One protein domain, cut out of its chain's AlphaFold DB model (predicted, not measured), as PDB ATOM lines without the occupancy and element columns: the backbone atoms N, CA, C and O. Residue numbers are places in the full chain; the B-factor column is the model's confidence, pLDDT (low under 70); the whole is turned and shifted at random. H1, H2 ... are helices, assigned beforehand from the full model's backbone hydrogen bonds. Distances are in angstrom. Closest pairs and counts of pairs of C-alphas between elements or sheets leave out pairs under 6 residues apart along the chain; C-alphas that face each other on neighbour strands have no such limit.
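What this domain is: This is residues 139 to 241 of the 532 residues of the protein "Putative transcriptional regulatory protein C139,03" of Talaromyces islandicus (UniProt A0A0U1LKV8). Two long helices, H4 and H6, lie side by side and run opposite ways as the core of a flat helical body, with H3 set at a steep angle on one end of H4, where residues 194 to 198 meet it. The short helix H5 sits over the end where H4 finishes and H6 starts, the two small helices H1 and H2 pack on H6 toward its other end, and a long stretch without a named element, residues 159 to 174, joins H2 to H3. The printed part has 103 residues, with six named helices in the order H1 H2 H3 H4 H5 H6 and no named strand, and its class is all helix. It is compact, with a radius of gyration of the C-alphas of 13.3 A, and its C-alphas span 35 by 35 by 19 A.

Where its parts are: Start at C-alpha 139, at (-13.832, 0.715, -32.410), and read on to residues 145 to 148, where H1 makes 4 residues of helix. H2 follows at residues 154 to 158. After residues 159 to 174 you reach H3, residues 175 to 185, which begins at C-alpha 175 at (15.303, -1.948, -29.297) and measures 15.6 A from first to last C-alpha. Next comes H4, residues 192 to 208, which runs 24.5 A. H5 covers residues 211 to 218 and is 10.3 A long. H6, residues 222 to 239, is the longest helix by residues, with 18; find its start at C-alpha 222 at (-6.118, -2.004, -40.143) and follow it over 25.4 A to C-alpha 239 at (-0.854, -14.700, -18.735).

How they stand to each other: Look first at H6, the hub, which touches H1, H2, H4 and H5. It touches H4 with 23 pairs of C-alphas within 8 A, and their closest C-alphas, those of Thr 196 and Ala 236, are 5.1 A apart. H4 and H6 run opposite ways at a shallow tilt of 25 degrees. H1 touches H6 at residues 234 to 238 alone, with the closest C-alphas, Ile 146 and Glu 234, 4.5 A apart. H2 and H6 only just touch, with 3 pairs of C-alphas within 8 A, at residues 232 to 236 of H6 alone; the closest are Trp 157 and Gly 232, at 6.3 A. H5 and H6 also only just touch, with 3 such pairs, at residue 222 of H6 alone, and the closest C-alphas are Ala 211 and Lys 222, at 5.6 A. H5 and H6 run the same way at a steep tilt of 69 degrees, only just short of about perpendicular. H5 is close to H4 but not clearly touching, with the C-alphas of Val 206 and Ile 214 closest at 7.2 A. On H4, look at residues 194 to 198, which alone touch H3; the closest C-alphas, Val 177 and Val 198, are 5.8 A apart, and H3 and H4 run opposite ways at a steep tilt of 62 degrees. H3 and H6 are apart, as are H1 and H2. Of the 3 touching pairs that have a tilt, 1 is at a shallow tilt, and the packing is only just mostly crossed. In the backbone, every O i to N i+4 pair is within hydrogen-bond range in H3, H5 and H6, while H4 has 12 of 13, H2 has 0 of 1 beside 1 of 2 O i to N i+3 pairs, and H1 is too short for such a pair.

The domain as a whole: The C-alphas of Thr 139 and Gly 186 are the two farthest apart, at 36.6 A. The printed part has no cut, and one link is long, the 16 residues from H2 to H3. Check the B-factor column for confidence: the mean pLDDT of the printed part is 74.2, and 31 residues are under 70, among them residues 149 to 156 and 163 to 179.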
ATOM      1  N   THR A 139     -13.276   0.968 -33.752       58.12
ATOM      2  CA  THR A 139     -13.832   0.715 -32.410       58.12
ATOM      3  C   THR A 139     -13.012  -0.348 -31.678       58.12
ATOM      4  O   THR A 139     -13.282  -1.544 -31.782       58.12
ATOM      5  N   PHE A 140     -11.985   0.069 -30.933       67.81
ATOM      6  CA  PHE A 140     -11.250  -0.830 -30.036       67.81
ATOM      7  C   PHE A 140     -11.850  -0.752 -28.631       67.81
ATOM      8  O   PHE A 140     -11.468   0.081 -27.812       67.81
ATOM      9  N   VAL A 141     -12.818  -1.622 -28.354       72.31
ATOM     10  CA  VAL A 141     -13.395  -1.762 -27.012       72.31
ATOM     11  C   VAL A 141     -12.607  -2.828 -26.252       72.31
ATOM     12  O   VAL A 141     -12.378  -3.912 -26.797       72.31
ATOM     13  N   PRO A 142     -12.177  -2.564 -25.006       76.88
ATOM     14  CA  PRO A 142     -11.426  -3.549 -24.246       76.88
ATOM     15  C   PRO A 142     -12.276  -4.773 -23.895       76.88
ATOM     16  O   PRO A 142     -13.392  -4.637 -23.389       76.88
ATOM     17  N   SER A 143     -11.735  -5.974 -24.117       76.75
ATOM     18  CA  SER A 143     -12.430  -7.229 -23.809       76.75
ATOM     19  C   SER A 143     -12.242  -7.658 -22.353       76.75
ATOM     20  O   SER A 143     -11.180  -7.474 -21.754       76.75
ATOM     21  N   MET A 144     -13.240  -8.357 -21.794       68.62
ATOM     22  CA  MET A 144     -13.132  -9.015 -20.481       68.62
ATOM     23  C   MET A 144     -12.031 -10.094 -20.430       68.62
ATOM     24  O   MET A 144     -11.590 -10.480 -19.342       68.62
ATOM     25  N   ALA A 145     -11.548 -10.554 -21.592       70.56
ATOM     26  CA  ALA A 145     -10.462 -11.525 -21.708       70.56
ATOM     27  C   ALA A 145      -9.158 -11.064 -21.030       70.56
ATOM     28  O   ALA A 145      -8.383 -11.906 -20.572       70.56
ATOM     29  N   ILE A 146      -8.942  -9.750 -20.886       80.19
ATOM     30  CA  ILE A 146      -7.774  -9.188 -20.194       80.19
ATOM     31  C   ILE A 146      -7.702  -9.602 -18.713       80.19
ATOM     32  O   ILE A 146      -6.608  -9.793 -18.180       80.19
ATOM     33  N   ILE A 147      -8.856  -9.775 -18.054       77.06
ATOM     34  CA  ILE A 147      -8.952 -10.107 -16.624       77.06
ATOM     35  C   ILE A 147      -9.039 -11.619 -16.422       77.06
ATOM     36  O   ILE A 147      -8.264 -12.187 -15.652       77.06
ATOM     37  N   PHE A 148      -9.987 -12.269 -17.097       74.06
ATOM     38  CA  PHE A 148     -10.320 -13.672 -16.828       74.06
ATOM     39  C   PHE A 148      -9.500 -14.666 -17.651       74.06
ATOM     40  O   PHE A 148      -9.472 -15.849 -17.325       74.06
ATOM     41  N   GLY A 149      -8.791 -14.171 -18.668       64.44
ATOM     42  CA  GLY A 149      -8.027 -14.982 -19.602       64.44
ATOM     43  C   GLY A 149      -8.920 -15.709 -20.594       64.44
ATOM     44  O   GLY A 149      -9.861 -16.407 -20.231       64.44
ATOM     45  N   ALA A 150      -8.591 -15.587 -21.876       59.41
ATOM     46  CA  ALA A 150      -8.984 -16.605 -22.838       59.41
ATOM     47  C   ALA A 150      -7.995 -17.772 -22.685       59.41
ATOM     48  O   ALA A 150      -6.792 -17.541 -22.561       59.41
ATOM     49  N   GLY A 151      -8.486 -19.012 -22.638       55.16
ATOM     50  CA  GLY A 151      -7.698 -20.232 -22.393       55.16
ATOM     51  C   GLY A 151      -6.707 -20.609 -23.506       55.16
ATOM     52  O   GLY A 151      -6.600 -21.784 -23.840       55.16
ATOM     53  N   ALA A 152      -6.015 -19.635 -24.099       56.81
ATOM     54  CA  ALA A 152      -5.091 -19.809 -25.208       56.81
ATOM     55  C   ALA A 152      -3.724 -20.328 -24.735       56.81
ATOM     56  O   ALA A 152      -3.114 -19.816 -23.786       56.81
ATOM     57  N   SER A 153      -3.221 -21.329 -25.451       58.12
ATOM     58  CA  SER A 153      -1.913 -21.949 -25.236       58.12
ATOM     59  C   SER A 153      -0.750 -20.977 -25.527       58.12
ATOM     60  O   SER A 153      -0.934 -19.852 -26.004       58.12
ATOM     61  N   ASN A 154       0.489 -21.346 -25.177       57.53
ATOM     62  CA  ASN A 154       1.663 -20.508 -25.472       57.53
ATOM     63  C   ASN A 154       1.994 -20.428 -26.966       57.53
ATOM     64  O   ASN A 154       2.430 -19.367 -27.412       57.53
ATOM     65  N   ASP A 155       1.706 -21.482 -27.724       59.00
ATOM     66  CA  ASP A 155       2.016 -21.550 -29.153       59.00
ATOM     67  C   ASP A 155       1.046 -20.702 -29.992       59.00
ATOM     68  O   ASP A 155       1.452 -20.053 -30.956       59.00
ATOM     69  N   GLU A 156      -0.217 -20.594 -29.567       65.06
ATOM     70  CA  GLU A 156      -1.223 -19.736 -30.215       65.06
ATOM     71  C   GLU A 156      -0.930 -18.241 -30.049       65.06
ATOM     72  O   GLU A 156      -1.306 -17.434 -30.894       65.06
ATOM     73  N   TRP A 157      -0.231 -17.847 -28.978       70.81
ATOM     74  CA  TRP A 157       0.046 -16.436 -28.700       70.81
ATOM     75  C   TRP A 157       1.119 -15.853 -29.628       70.81
ATOM     76  O   TRP A 157       0.967 -14.728 -30.095       70.81
ATOM     77  N   ILE A 158       2.164 -16.620 -29.962       69.44
ATOM     78  CA  ILE A 158       3.189 -16.188 -30.932       69.44
ATOM     79  C   ILE A 158       2.582 -16.082 -32.340       69.44
ATOM     80  O   ILE A 158       2.958 -15.192 -33.098       69.44
ATOM     81  N   ALA A 159       1.594 -16.919 -32.672       73.00
ATOM     82  CA  ALA A 159       0.906 -16.880 -33.964       73.00
ATOM     83  C   ALA A 159       0.110 -15.580 -34.215       73.00
ATOM     84  O   ALA A 159      -0.244 -15.286 -35.356       73.00
ATOM     85  N   LEU A 160      -0.154 -14.781 -33.174       78.56
ATOM     86  CA  LEU A 160      -0.806 -13.471 -33.299       78.56
ATOM     87  C   LEU A 160       0.156 -12.370 -33.787       78.56
ATOM     88  O   LEU A 160      -0.303 -11.296 -34.191       78.56
ATOM     89  N   LEU A 161       1.471 -12.621 -33.766       75.06
ATOM     90  CA  LEU A 161       2.477 -11.695 -34.281       75.06
ATOM     91  C   LEU A 161       2.439 -11.637 -35.819       75.06
ATOM     92  O   LEU A 161       2.407 -12.681 -36.472       75.06
ATOM     93  N   PRO A 162       2.479 -10.436 -36.430       72.31
ATOM     94  CA  PRO A 162       2.716 -10.305 -37.865       72.31
ATOM     95  C   PRO A 162       4.065 -10.920 -38.259       72.31
ATOM     96  O   PRO A 162       5.008 -10.885 -37.475       72.31
ATOM     97  N   SER A 163       4.195 -11.445 -39.479       67.81
ATOM     98  CA  SER A 163       5.485 -11.956 -39.963       67.81
ATOM     99  C   SER A 163       6.541 -10.845 -40.041       67.81
ATOM    100  O   SER A 163       6.236  -9.707 -40.399       67.81
ATOM    101  N   ARG A 164       7.807 -11.195 -39.775       62.34
ATOM    102  CA  ARG A 164       8.953 -10.264 -39.752       62.34
ATOM    103  C   ARG A 164       9.094  -9.410 -41.019       62.34
ATOM    104  O   ARG A 164       9.523  -8.266 -40.944       62.34
ATOM    105  N   THR A 165       8.691  -9.935 -42.177       55.03
ATOM    106  CA  THR A 165       8.699  -9.219 -43.466       55.03
ATOM    107  C   THR A 165       7.835  -7.959 -43.475       55.03
ATOM    108  O   THR A 165       8.137  -7.029 -44.215       55.03
ATOM    109  N   HIS A 166       6.791  -7.912 -42.645       55.59
ATOM    110  CA  HIS A 166       5.877  -6.777 -42.527       55.59
ATOM    111  C   HIS A 166       6.220  -5.857 -41.336       55.59
ATOM    112  O   HIS A 166       5.588  -4.823 -41.156       55.59
ATOM    113  N   ALA A 167       7.246  -6.189 -40.539       51.25
ATOM    114  CA  ALA A 167       7.674  -5.418 -39.368       51.25
ATOM    115  C   ALA A 167       8.821  -4.380 -39.551       51.25
ATOM    116  O   ALA A 167       9.143  -3.727 -38.554       51.25
ATOM    117  N   PRO A 168       9.441  -4.129 -40.733       45.38
ATOM    118  CA  PRO A 168      10.665  -3.315 -40.802       45.38
ATOM    119  C   PRO A 168      10.455  -1.829 -40.455       45.38
ATOM    120  O   PRO A 168      11.411  -1.132 -40.129       45.38
ATOM    121  N   CYS A 169       9.213  -1.329 -40.480       50.59
ATOM    122  CA  CYS A 169       8.883   0.039 -40.059       50.59
ATOM    123  C   CYS A 169       8.865   0.202 -38.520       50.59
ATOM    124  O   CYS A 169       8.983   1.311 -38.004       50.59
ATOM    125  N   ILE A 170       8.741  -0.903 -37.774       51.41
ATOM    126  CA  ILE A 170       8.632  -0.918 -36.303       51.41
ATOM    127  C   ILE A 170      10.014  -1.099 -35.645       51.41
ATOM    128  O   ILE A 170      10.218  -0.673 -34.507       51.41
ATOM    129  N   ASP A 171      10.997  -1.637 -36.377       45.41
ATOM    130  CA  ASP A 171      12.379  -1.823 -35.903       45.41
ATOM    131  C   ASP A 171      13.087  -0.499 -35.549       45.41
ATOM    132  O   ASP A 171      14.009  -0.490 -34.737       45.41
ATOM    133  N   GLN A 172      12.636   0.644 -36.083       45.00
ATOM    134  CA  GLN A 172      13.154   1.966 -35.695       45.00
ATOM    135  C   GLN A 172      12.649   2.456 -34.328       45.00
ATOM    136  O   GLN A 172      13.236   3.375 -33.760       45.00
ATOM    137  N   VAL A 173      11.566   1.877 -33.795       47.31
ATOM    138  CA  VAL A 173      10.805   2.465 -32.678       47.31
ATOM    139  C   VAL A 173      11.199   1.878 -31.321       47.31
ATOM    140  O   VAL A 173      11.064   2.550 -30.297       47.31
ATOM    141  N   SER A 174      11.710   0.645 -31.260       55.50
ATOM    142  CA  SER A 174      12.112   0.056 -29.980       55.50
ATOM    143  C   SER A 174      13.144  -1.053 -30.133       55.50
ATOM    144  O   SER A 174      12.879  -2.070 -30.767       55.50
ATOM    145  N   HIS A 175      14.278  -0.906 -29.440       61.88
ATOM    146  CA  HIS A 175      15.303  -1.948 -29.297       61.88
ATOM    147  C   HIS A 175      14.705  -3.302 -28.874       61.88
ATOM    148  O   HIS A 175      15.137  -4.348 -29.342       61.88
ATOM    149  N   ASN A 176      13.635  -3.274 -28.072       62.56
ATOM    150  CA  ASN A 176      12.924  -4.460 -27.600       62.56
ATOM    151  C   ASN A 176      12.280  -5.284 -28.731       62.56
ATOM    152  O   ASN A 176      12.173  -6.502 -28.605       62.56
ATOM    153  N   VAL A 177      11.845  -4.646 -29.824       61.78
ATOM    154  CA  VAL A 177      11.257  -5.338 -30.985       61.78
ATOM    155  C   VAL A 177      12.351  -6.070 -31.757       61.78
ATOM    156  O   VAL A 177      12.187  -7.242 -32.088       61.78
ATOM    157  N   THR A 178      13.504  -5.426 -31.945       64.44
ATOM    158  CA  THR A 178      14.681  -6.045 -32.567       64.44
ATOM    159  C   THR A 178      15.175  -7.238 -31.748       64.44
ATOM    160  O   THR A 178      15.334  -8.327 -32.291       64.44
ATOM    161  N   THR A 179      15.310  -7.074 -30.426       67.94
ATOM    162  CA  THR A 179      15.700  -8.163 -29.517       67.94
ATOM    163  C   THR A 179      14.703  -9.322 -29.543       67.94
ATOM    164  O   THR A 179      15.101 -10.479 -29.459       67.94
ATOM    165  N   LEU A 180      13.399  -9.054 -29.684       70.00
ATOM    166  CA  LEU A 180      12.403 -10.117 -29.806       70.00
ATOM    167  C   LEU A 180      12.618 -10.947 -31.078       70.00
ATOM    168  O   LEU A 180      12.590 -12.175 -31.005       70.00
ATOM    169  N   TRP A 181      12.831 -10.297 -32.224       70.81
ATOM    170  CA  TRP A 181      13.062 -11.001 -33.486       70.81
ATOM    171  C   TRP A 181      14.354 -11.818 -33.461       70.81
ATOM    172  O   TRP A 181      14.340 -12.961 -33.910       70.81
ATOM    173  N   GLU A 182      15.422 -11.292 -32.859       75.19
ATOM    174  CA  GLU A 182      16.676 -12.028 -32.647       75.19
ATOM    175  C   GLU A 182      16.465 -13.298 -31.807       75.19
ATOM    176  O   GLU A 182      16.969 -14.367 -32.156       75.19
ATOM    177  N   LEU A 183      15.664 -13.216 -30.739       72.50
ATOM    178  CA  LEU A 183      15.333 -14.369 -29.895       72.50
ATOM    179  C   LEU A 183      14.443 -15.393 -30.617       72.50
ATOM    180  O   LEU A 183      14.636 -16.599 -30.450       72.50
ATOM    181  N   ILE A 184      13.491 -14.932 -31.440       71.94
ATOM    182  CA  ILE A 184      12.641 -15.799 -32.273       71.94
ATOM    183  C   ILE A 184      13.492 -16.558 -33.299       71.94
ATOM    184  O   ILE A 184      13.350 -17.776 -33.430       71.94
ATOM    185  N   ASP A 185      14.399 -15.866 -33.996       75.31
ATOM    186  CA  ASP A 185      15.301 -16.481 -34.976       75.31
ATOM    187  C   ASP A 185      16.258 -17.482 -34.318       75.31
ATOM    188  O   ASP A 185      16.517 -18.556 -34.865       75.31
ATOM    189  N   GLY A 186      16.747 -17.145 -33.120       72.94
ATOM    190  CA  GLY A 186      17.598 -18.005 -32.301       72.94
ATOM    191  C   GLY A 186      16.886 -19.235 -31.730       72.94
ATOM    192  O   GLY A 186      17.546 -20.096 -31.152       72.94
ATOM    193  N   ARG A 187      15.554 -19.350 -31.893       66.75
ATOM    194  CA  ARG A 187      14.691 -20.338 -31.211       66.75
ATOM    195  C   ARG A 187      14.884 -20.338 -29.690       66.75
ATOM    196  O   ARG A 187      14.713 -21.367 -29.034       66.75
ATOM    197  N   GLU A 188      15.255 -19.191 -29.137       72.06
ATOM    198  CA  GLU A 188      15.431 -19.024 -27.705       72.06
ATOM    199  C   GLU A 188      14.085 -18.755 -27.029       72.06
ATOM    200  O   GLU A 188      13.108 -18.309 -27.639       72.06
ATOM    201  N   GLN A 189      14.009 -19.055 -25.733       69.00
ATOM    202  CA  GLN A 189      12.785 -18.842 -24.980       69.00
ATOM    203  C   GLN A 189      12.582 -17.343 -24.743       69.00
ATOM    204  O   GLN A 189      13.295 -16.721 -23.958       69.00
ATOM    205  N   ILE A 190      11.579 -16.769 -25.406       71.81
ATOM    206  CA  ILE A 190      11.245 -15.350 -25.284       71.81
ATOM    207  C   ILE A 190      10.892 -15.033 -23.823       71.81
ATOM    208  O   ILE A 190       9.947 -15.622 -23.276       71.81
ATOM    209  N   PRO A 191      11.570 -14.063 -23.181       75.94
ATOM    210  CA  PRO A 191      11.140 -13.556 -21.893       75.94
ATOM    211  C   PRO A 191       9.718 -13.027 -22.031       75.94
ATOM    212  O   PRO A 191       9.462 -12.049 -22.730       75.94
ATOM    213  N   ALA A 192       8.761 -13.643 -21.348       71.25
ATOM    214  CA  ALA A 192       7.362 -13.277 -21.544       71.25
ATOM    215  C   ALA A 192       7.019 -11.832 -21.091       71.25
ATOM    216  O   ALA A 192       5.874 -11.432 -21.187       71.25
ATOM    217  N   SER A 193       7.954 -11.056 -20.518       75.88
ATOM    218  CA  SER A 193       7.795  -9.612 -20.249       75.88
ATOM    219  C   SER A 193       8.119  -8.795 -21.496       75.88
ATOM    220  O   SER A 193       7.363  -7.895 -21.847       75.88
ATOM    221  N   LEU A 194       9.193  -9.171 -22.201       79.69
ATOM    222  CA  LEU A 194       9.544  -8.632 -23.511       79.69
ATOM    223  C   LEU A 194       8.395  -8.857 -24.494       79.69
ATOM    224  O   LEU A 194       7.961  -7.930 -25.166       79.69
ATOM    225  N   GLY A 195       7.840 -10.069 -24.483       77.94
ATOM    226  CA  GLY A 195       6.673 -10.423 -25.271       77.94
ATOM    227  C   GLY A 195       5.477  -9.480 -25.076       77.94
ATOM    228  O   GLY A 195       4.960  -8.927 -26.043       77.94
ATOM    229  N   THR A 196       5.067  -9.250 -23.824       81.62
ATOM    230  CA  THR A 196       3.947  -8.355 -23.484       81.62
ATOM    231  C   THR A 196       4.199  -6.911 -23.928       81.62
ATOM    232  O   THR A 196       3.302  -6.278 -24.481       81.62
ATOM    233  N   ILE A 197       5.423  -6.404 -23.739       83.44
ATOM    234  CA  ILE A 197       5.801  -5.050 -24.167       83.44
ATOM    235  C   ILE A 197       5.719  -4.928 -25.686       83.44
ATOM    236  O   ILE A 197       5.118  -3.984 -26.188       83.44
ATOM    237  N   VAL A 198       6.283  -5.883 -26.424       82.81
ATOM    238  CA  VAL A 198       6.335  -5.805 -27.886       82.81
ATOM    239  C   VAL A 198       4.934  -5.821 -28.496       82.81
ATOM    240  O   VAL A 198       4.662  -4.982 -29.351       82.81
ATOM    241  N   PHE A 199       4.016  -6.669 -28.016       84.25
ATOM    242  CA  PHE A 199       2.612  -6.641 -28.460       84.25
ATOM    243  C   PHE A 199       1.952  -5.274 -28.264       84.25
ATOM    244  O   PHE A 199       1.318  -4.764 -29.185       84.25
ATOM    245  N   SER A 200       2.164  -4.653 -27.103       86.06
ATOM    246  CA  SER A 200       1.636  -3.320 -26.811       86.06
ATOM    247  C   SER A 200       2.236  -2.238 -27.711       86.06
ATOM    248  O   SER A 200       1.497  -1.398 -28.225       86.06
ATOM    249  N   VAL A 201       3.550  -2.283 -27.961       84.94
ATOM    250  CA  VAL A 201       4.216  -1.347 -28.878       84.94
ATOM    251  C   VAL A 201       3.710  -1.530 -30.309       84.94
ATOM    252  O   VAL A 201       3.385  -0.543 -30.956       84.94
ATOM    253  N   MET A 202       3.569  -2.766 -30.795       83.12
ATOM    254  CA  MET A 202       3.037  -3.016 -32.140       83.12
ATOM    255  C   MET A 202       1.581  -2.574 -32.277       83.12
ATOM    256  O   MET A 202       1.217  -2.017 -33.310       83.12
ATOM    257  N   LEU A 203       0.754  -2.781 -31.247       85.56
ATOM    258  CA  LEU A 203      -0.614  -2.268 -31.232       85.56
ATOM    259  C   LEU A 203      -0.621  -0.737 -31.343       85.56
ATOM    260  O   LEU A 203      -1.347  -0.190 -32.171       85.56
ATOM    261  N   ALA A 204       0.235  -0.049 -30.576       85.81
ATOM    262  CA  ALA A 204       0.394   1.402 -30.668       85.81
ATOM    263  C   ALA A 204       0.843   1.846 -32.071       85.81
ATOM    264  O   ALA A 204       0.287   2.795 -32.625       85.81
ATOM    265  N   SER A 205       1.797   1.129 -32.676       83.81
ATOM    266  CA  SER A 205       2.255   1.391 -34.042       83.81
ATOM    267  C   SER A 205       1.109   1.277 -35.046       83.81
ATOM    268  O   SER A 205       0.871   2.219 -35.798       83.81
ATOM    269  N   VAL A 206       0.346   0.180 -35.016       85.50
ATOM    270  CA  VAL A 206      -0.782  -0.023 -35.937       85.50
ATOM    271  C   VAL A 206      -1.831   1.068 -35.773       85.50
ATOM    272  O   VAL A 206      -2.282   1.614 -36.775       85.50
ATOM    273  N   ILE A 207      -2.171   1.452 -34.540       83.56
ATOM    274  CA  ILE A 207      -3.129   2.536 -34.281       83.56
ATOM    275  C   ILE A 207      -2.625   3.871 -34.852       83.56
ATOM    276  O   ILE A 207      -3.403   4.577 -35.500       83.56
ATOM    277  N   SER A 208      -1.332   4.173 -34.693       83.81
ATOM    278  CA  SER A 208      -0.723   5.432 -35.146       83.81
ATOM    279  C   SER A 208      -0.577   5.582 -36.666       83.81
ATOM    280  O   SER A 208      -0.508   6.699 -37.172       83.81
ATOM    281  N   MET A 209      -0.534   4.475 -37.411       83.31
ATOM    282  CA  MET A 209      -0.315   4.481 -38.860       83.31
ATOM    283  C   MET A 209      -1.613   4.695 -39.652       83.31
ATOM    284  O   MET A 209      -2.704   4.341 -39.203       83.31
ATOM    285  N   SER A 210      -1.512   5.237 -40.870       82.81
ATOM    286  CA  SER A 210      -2.662   5.349 -41.778       82.81
ATOM    287  C   SER A 210      -3.127   3.972 -42.269       82.81
ATOM    288  O   SER A 210      -2.334   3.033 -42.379       82.81
ATOM    289  N   ALA A 211      -4.419   3.843 -42.589       83.25
ATOM    290  CA  ALA A 211      -4.975   2.597 -43.120       83.25
ATOM    291  C   ALA A 211      -4.298   2.174 -44.437       83.25
ATOM    292  O   ALA A 211      -4.046   0.989 -44.643       83.25
ATOM    293  N   GLU A 212      -3.923   3.137 -45.282       83.56
ATOM    294  CA  GLU A 212      -3.189   2.909 -46.532       83.56
ATOM    295  C   GLU A 212      -1.798   2.308 -46.291       83.56
ATOM    296  O   GLU A 212      -1.415   1.328 -46.935       83.56
ATOM    297  N   ASN A 213      -1.051   2.841 -45.318       82.75
ATOM    298  CA  ASN A 213       0.269   2.315 -44.968       82.75
ATOM    299  C   ASN A 213       0.165   0.892 -44.410       82.75
ATOM    300  O   ASN A 213       1.007   0.049 -44.704       82.75
ATOM    301  N   ILE A 214      -0.886   0.596 -43.645       83.25
ATOM    302  CA  ILE A 214      -1.112  -0.754 -43.127       83.25
ATOM    303  C   ILE A 214      -1.493  -1.731 -44.245       83.25
ATOM    304  O   ILE A 214      -0.926  -2.817 -44.320       83.25
ATOM    305  N   LEU A 215      -2.392  -1.343 -45.152       84.19
ATOM    306  CA  LEU A 215      -2.790  -2.180 -46.287       84.19
ATOM    307  C   LEU A 215      -1.613  -2.481 -47.225       84.19
ATOM    308  O   LEU A 215      -1.468  -3.608 -47.695       84.19
ATOM    309  N   THR A 216      -0.759  -1.489 -47.482       82.62
ATOM    310  CA  THR A 216       0.422  -1.655 -48.342       82.62
ATOM    311  C   THR A 216       1.504  -2.513 -47.694       82.62
ATOM    312  O   THR A 216       2.122  -3.313 -48.391       82.62
ATOM    313  N   GLN A 217       1.726  -2.373 -46.381       78.88
ATOM    314  CA  GLN A 217       2.794  -3.085 -45.676       78.88
ATOM    315  C   GLN A 217       2.400  -4.473 -45.183       78.88
ATOM    316  O   GLN A 217       3.242  -5.357 -45.190       78.88
ATOM    317  N   PHE A 218       1.164  -4.671 -44.726       75.44
ATOM    318  CA  PHE A 218       0.731  -5.918 -44.093       75.44
ATOM    319  C   PHE A 218      -0.256  -6.720 -44.942       75.44
ATOM    320  O   PHE A 218      -0.563  -7.849 -44.577       75.44
ATOM    321  N   HIS A 219      -0.775  -6.155 -46.039       81.50
ATOM    322  CA  HIS A 219      -1.772  -6.789 -46.916       81.50
ATOM    323  C   HIS A 219      -3.077  -7.220 -46.218       81.50
ATOM    324  O   HIS A 219      -3.873  -7.964 -46.787       81.50
ATOM    325  N   ASN A 220      -3.322  -6.715 -45.010       82.06
ATOM    326  CA  ASN A 220      -4.527  -6.938 -44.218       82.06
ATOM    327  C   ASN A 220      -5.149  -5.591 -43.838       82.06
ATOM    328  O   ASN A 220      -4.487  -4.549 -43.858       82.06
ATOM    329  N   SER A 221      -6.428  -5.609 -43.463       85.31
ATOM    330  CA  SER A 221      -7.100  -4.396 -42.995       85.31
ATOM    331  C   SER A 221      -6.530  -3.923 -41.650       85.31
ATOM    332  O   SER A 221      -6.113  -4.725 -40.809       85.31
ATOM    333  N   LYS A 222      -6.550  -2.603 -41.417       84.12
ATOM    334  CA  LYS A 222      -6.118  -2.004 -40.143       84.12
ATOM    335  C   LYS A 222      -6.901  -2.564 -38.949       84.12
ATOM    336  O   LYS A 222      -6.306  -2.824 -37.907       84.12
ATOM    337  N   GLN A 223      -8.201  -2.802 -39.127       84.88
ATOM    338  CA  GLN A 223      -9.060  -3.406 -38.107       84.88
ATOM    339  C   GLN A 223      -8.654  -4.848 -37.786       84.88
ATOM    340  O   GLN A 223      -8.528  -5.198 -36.618       84.88
ATOM    341  N   GLU A 224      -8.390  -5.680 -38.794       85.25
ATOM    342  CA  GLU A 224      -8.022  -7.085 -38.584       85.25
ATOM    343  C   GLU A 224      -6.709  -7.227 -37.801       85.25
ATOM    344  O   GLU A 224      -6.645  -7.958 -36.809       85.25
ATOM    345  N   ILE A 225      -5.669  -6.489 -38.200       84.38
ATOM    346  CA  ILE A 225      -4.381  -6.510 -37.493       84.38
ATOM    347  C   ILE A 225      -4.527  -5.895 -36.102       84.38
ATOM    348  O   ILE A 225      -3.975  -6.434 -35.141       84.38
ATOM    349  N   GLY A 226      -5.271  -4.792 -35.988       86.19
ATOM    350  CA  GLY A 226      -5.560  -4.140 -34.715       86.19
ATOM    351  C   GLY A 226      -6.215  -5.098 -33.724       86.19
ATOM    352  O   GLY A 226      -5.685  -5.288 -32.636       86.19
ATOM    353  N   ASN A 227      -7.281  -5.790 -34.134       85.81
ATOM    354  CA  ASN A 227      -7.991  -6.767 -33.305       85.81
ATOM    355  C   ASN A 227      -7.085  -7.934 -32.897       85.81
ATOM    356  O   ASN A 227      -7.093  -8.365 -31.744       85.81
ATOM    357  N   ARG A 228      -6.250  -8.427 -33.822       86.25
ATOM    358  CA  ARG A 228      -5.297  -9.508 -33.535       86.25
ATOM    359  C   ARG A 228      -4.243  -9.090 -32.506       86.25
ATOM    360  O   ARG A 228      -3.943  -9.851 -31.588       86.25
ATOM    361  N   LEU A 229      -3.689  -7.884 -32.641       86.50
ATOM    362  CA  LEU A 229      -2.697  -7.336 -31.709       86.50
ATOM    363  C   LEU A 229      -3.317  -6.933 -30.367       86.50
ATOM    364  O   LEU A 229      -2.673  -7.103 -29.330       86.50
ATOM    365  N   GLN A 230      -4.560  -6.450 -30.370       87.75
ATOM    366  CA  GLN A 230      -5.333  -6.182 -29.163       87.75
ATOM    367  C   GLN A 230      -5.518  -7.477 -28.372       87.75
ATOM    368  O   GLN A 230      -5.086  -7.551 -27.222       87.75
ATOM    369  N   LEU A 231      -6.036  -8.527 -29.016       86.62
ATOM    370  CA  LEU A 231      -6.187  -9.851 -28.413       86.62
ATOM    371  C   LEU A 231      -4.846 -10.396 -27.899       86.62
ATOM    372  O   LEU A 231      -4.764 -10.908 -26.784       86.62
ATOM    373  N   GLY A 232      -3.771 -10.251 -28.680       85.69
ATOM    374  CA  GLY A 232      -2.425 -10.657 -28.272       85.69
ATOM    375  C   GLY A 232      -1.916  -9.914 -27.033       85.69
ATOM    376  O   GLY A 232      -1.301 -10.529 -26.157       85.69
ATOM    377  N   THR A 233      -2.219  -8.618 -26.917       87.75
ATOM    378  CA  THR A 233      -1.875  -7.786 -25.752       87.75
ATOM    379  C   THR A 233      -2.681  -8.200 -24.518       87.75
ATOM    380  O   THR A 233      -2.108  -8.382 -23.443       87.75
ATOM    381  N   GLU A 234      -3.988  -8.421 -24.666       88.56
ATOM    382  CA  GLU A 234      -4.882  -8.855 -23.583       88.56
ATOM    383  C   GLU A 234      -4.498 -10.242 -23.050       88.56
ATOM    384  O   GLU A 234      -4.369 -10.435 -21.839       88.56
ATOM    385  N   LEU A 235      -4.217 -11.192 -23.949       86.06
ATOM    386  CA  LEU A 235      -3.703 -12.515 -23.595       86.06
ATOM    387  C   LEU A 235      -2.352 -12.426 -22.881       86.06
ATOM    388  O   LEU A 235      -2.129 -13.130 -21.895       86.06
ATOM    389  N   ALA A 236      -1.448 -11.561 -23.350       84.94
ATOM    390  CA  ALA A 236      -0.144 -11.376 -22.721       84.94
ATOM    391  C   ALA A 236      -0.277 -10.840 -21.286       84.94
ATOM    392  O   ALA A 236       0.413 -11.324 -20.387       84.94
ATOM    393  N   LEU A 237      -1.169  -9.872 -21.060       88.19
ATOM    394  CA  LEU A 237      -1.454  -9.314 -19.735       88.19
ATOM    395  C   LEU A 237      -2.118 -10.340 -18.810       88.19
ATOM    396  O   LEU A 237      -1.697 -10.496 -17.660       88.19
ATOM    397  N   SER A 238      -3.091 -11.095 -19.323       86.25
ATOM    398  CA  SER A 238      -3.763 -12.151 -18.565       86.25
ATOM    399  C   SER A 238      -2.788 -13.254 -18.133       86.25
ATOM    400  O   SER A 238      -2.721 -13.604 -16.954       86.25
ATOM    401  N   LYS A 239      -1.915 -13.718 -19.039       84.38
ATOM    402  CA  LYS A 239      -0.854 -14.700 -18.735       84.38
ATOM    403  C   LYS A 239       0.126 -14.222 -17.664       84.38
ATOM    404  O   LYS A 239       0.751 -15.038 -16.983       84.38
ATOM    405  N   ARG A 240       0.288 -12.907 -17.501       84.94
ATOM    406  CA  ARG A 240       1.105 -12.314 -16.434       84.94
ATOM    407  C   ARG A 240       0.361 -12.138 -15.116       84.94
ATOM    408  O   ARG A 240       0.969 -11.645 -14.171       84.94
ATOM    409  N   ASN A 241      -0.882 -12.611 -15.026       84.62
ATOM    410  CA  ASN A 241      -1.762 -12.421 -13.883       84.62
ATOM    411  C   ASN A 241      -1.783 -10.944 -13.485       84.62
ATOM    412  O   ASN A 241      -1.334 -10.611 -12.391       84.62
TER     413      ASN A 241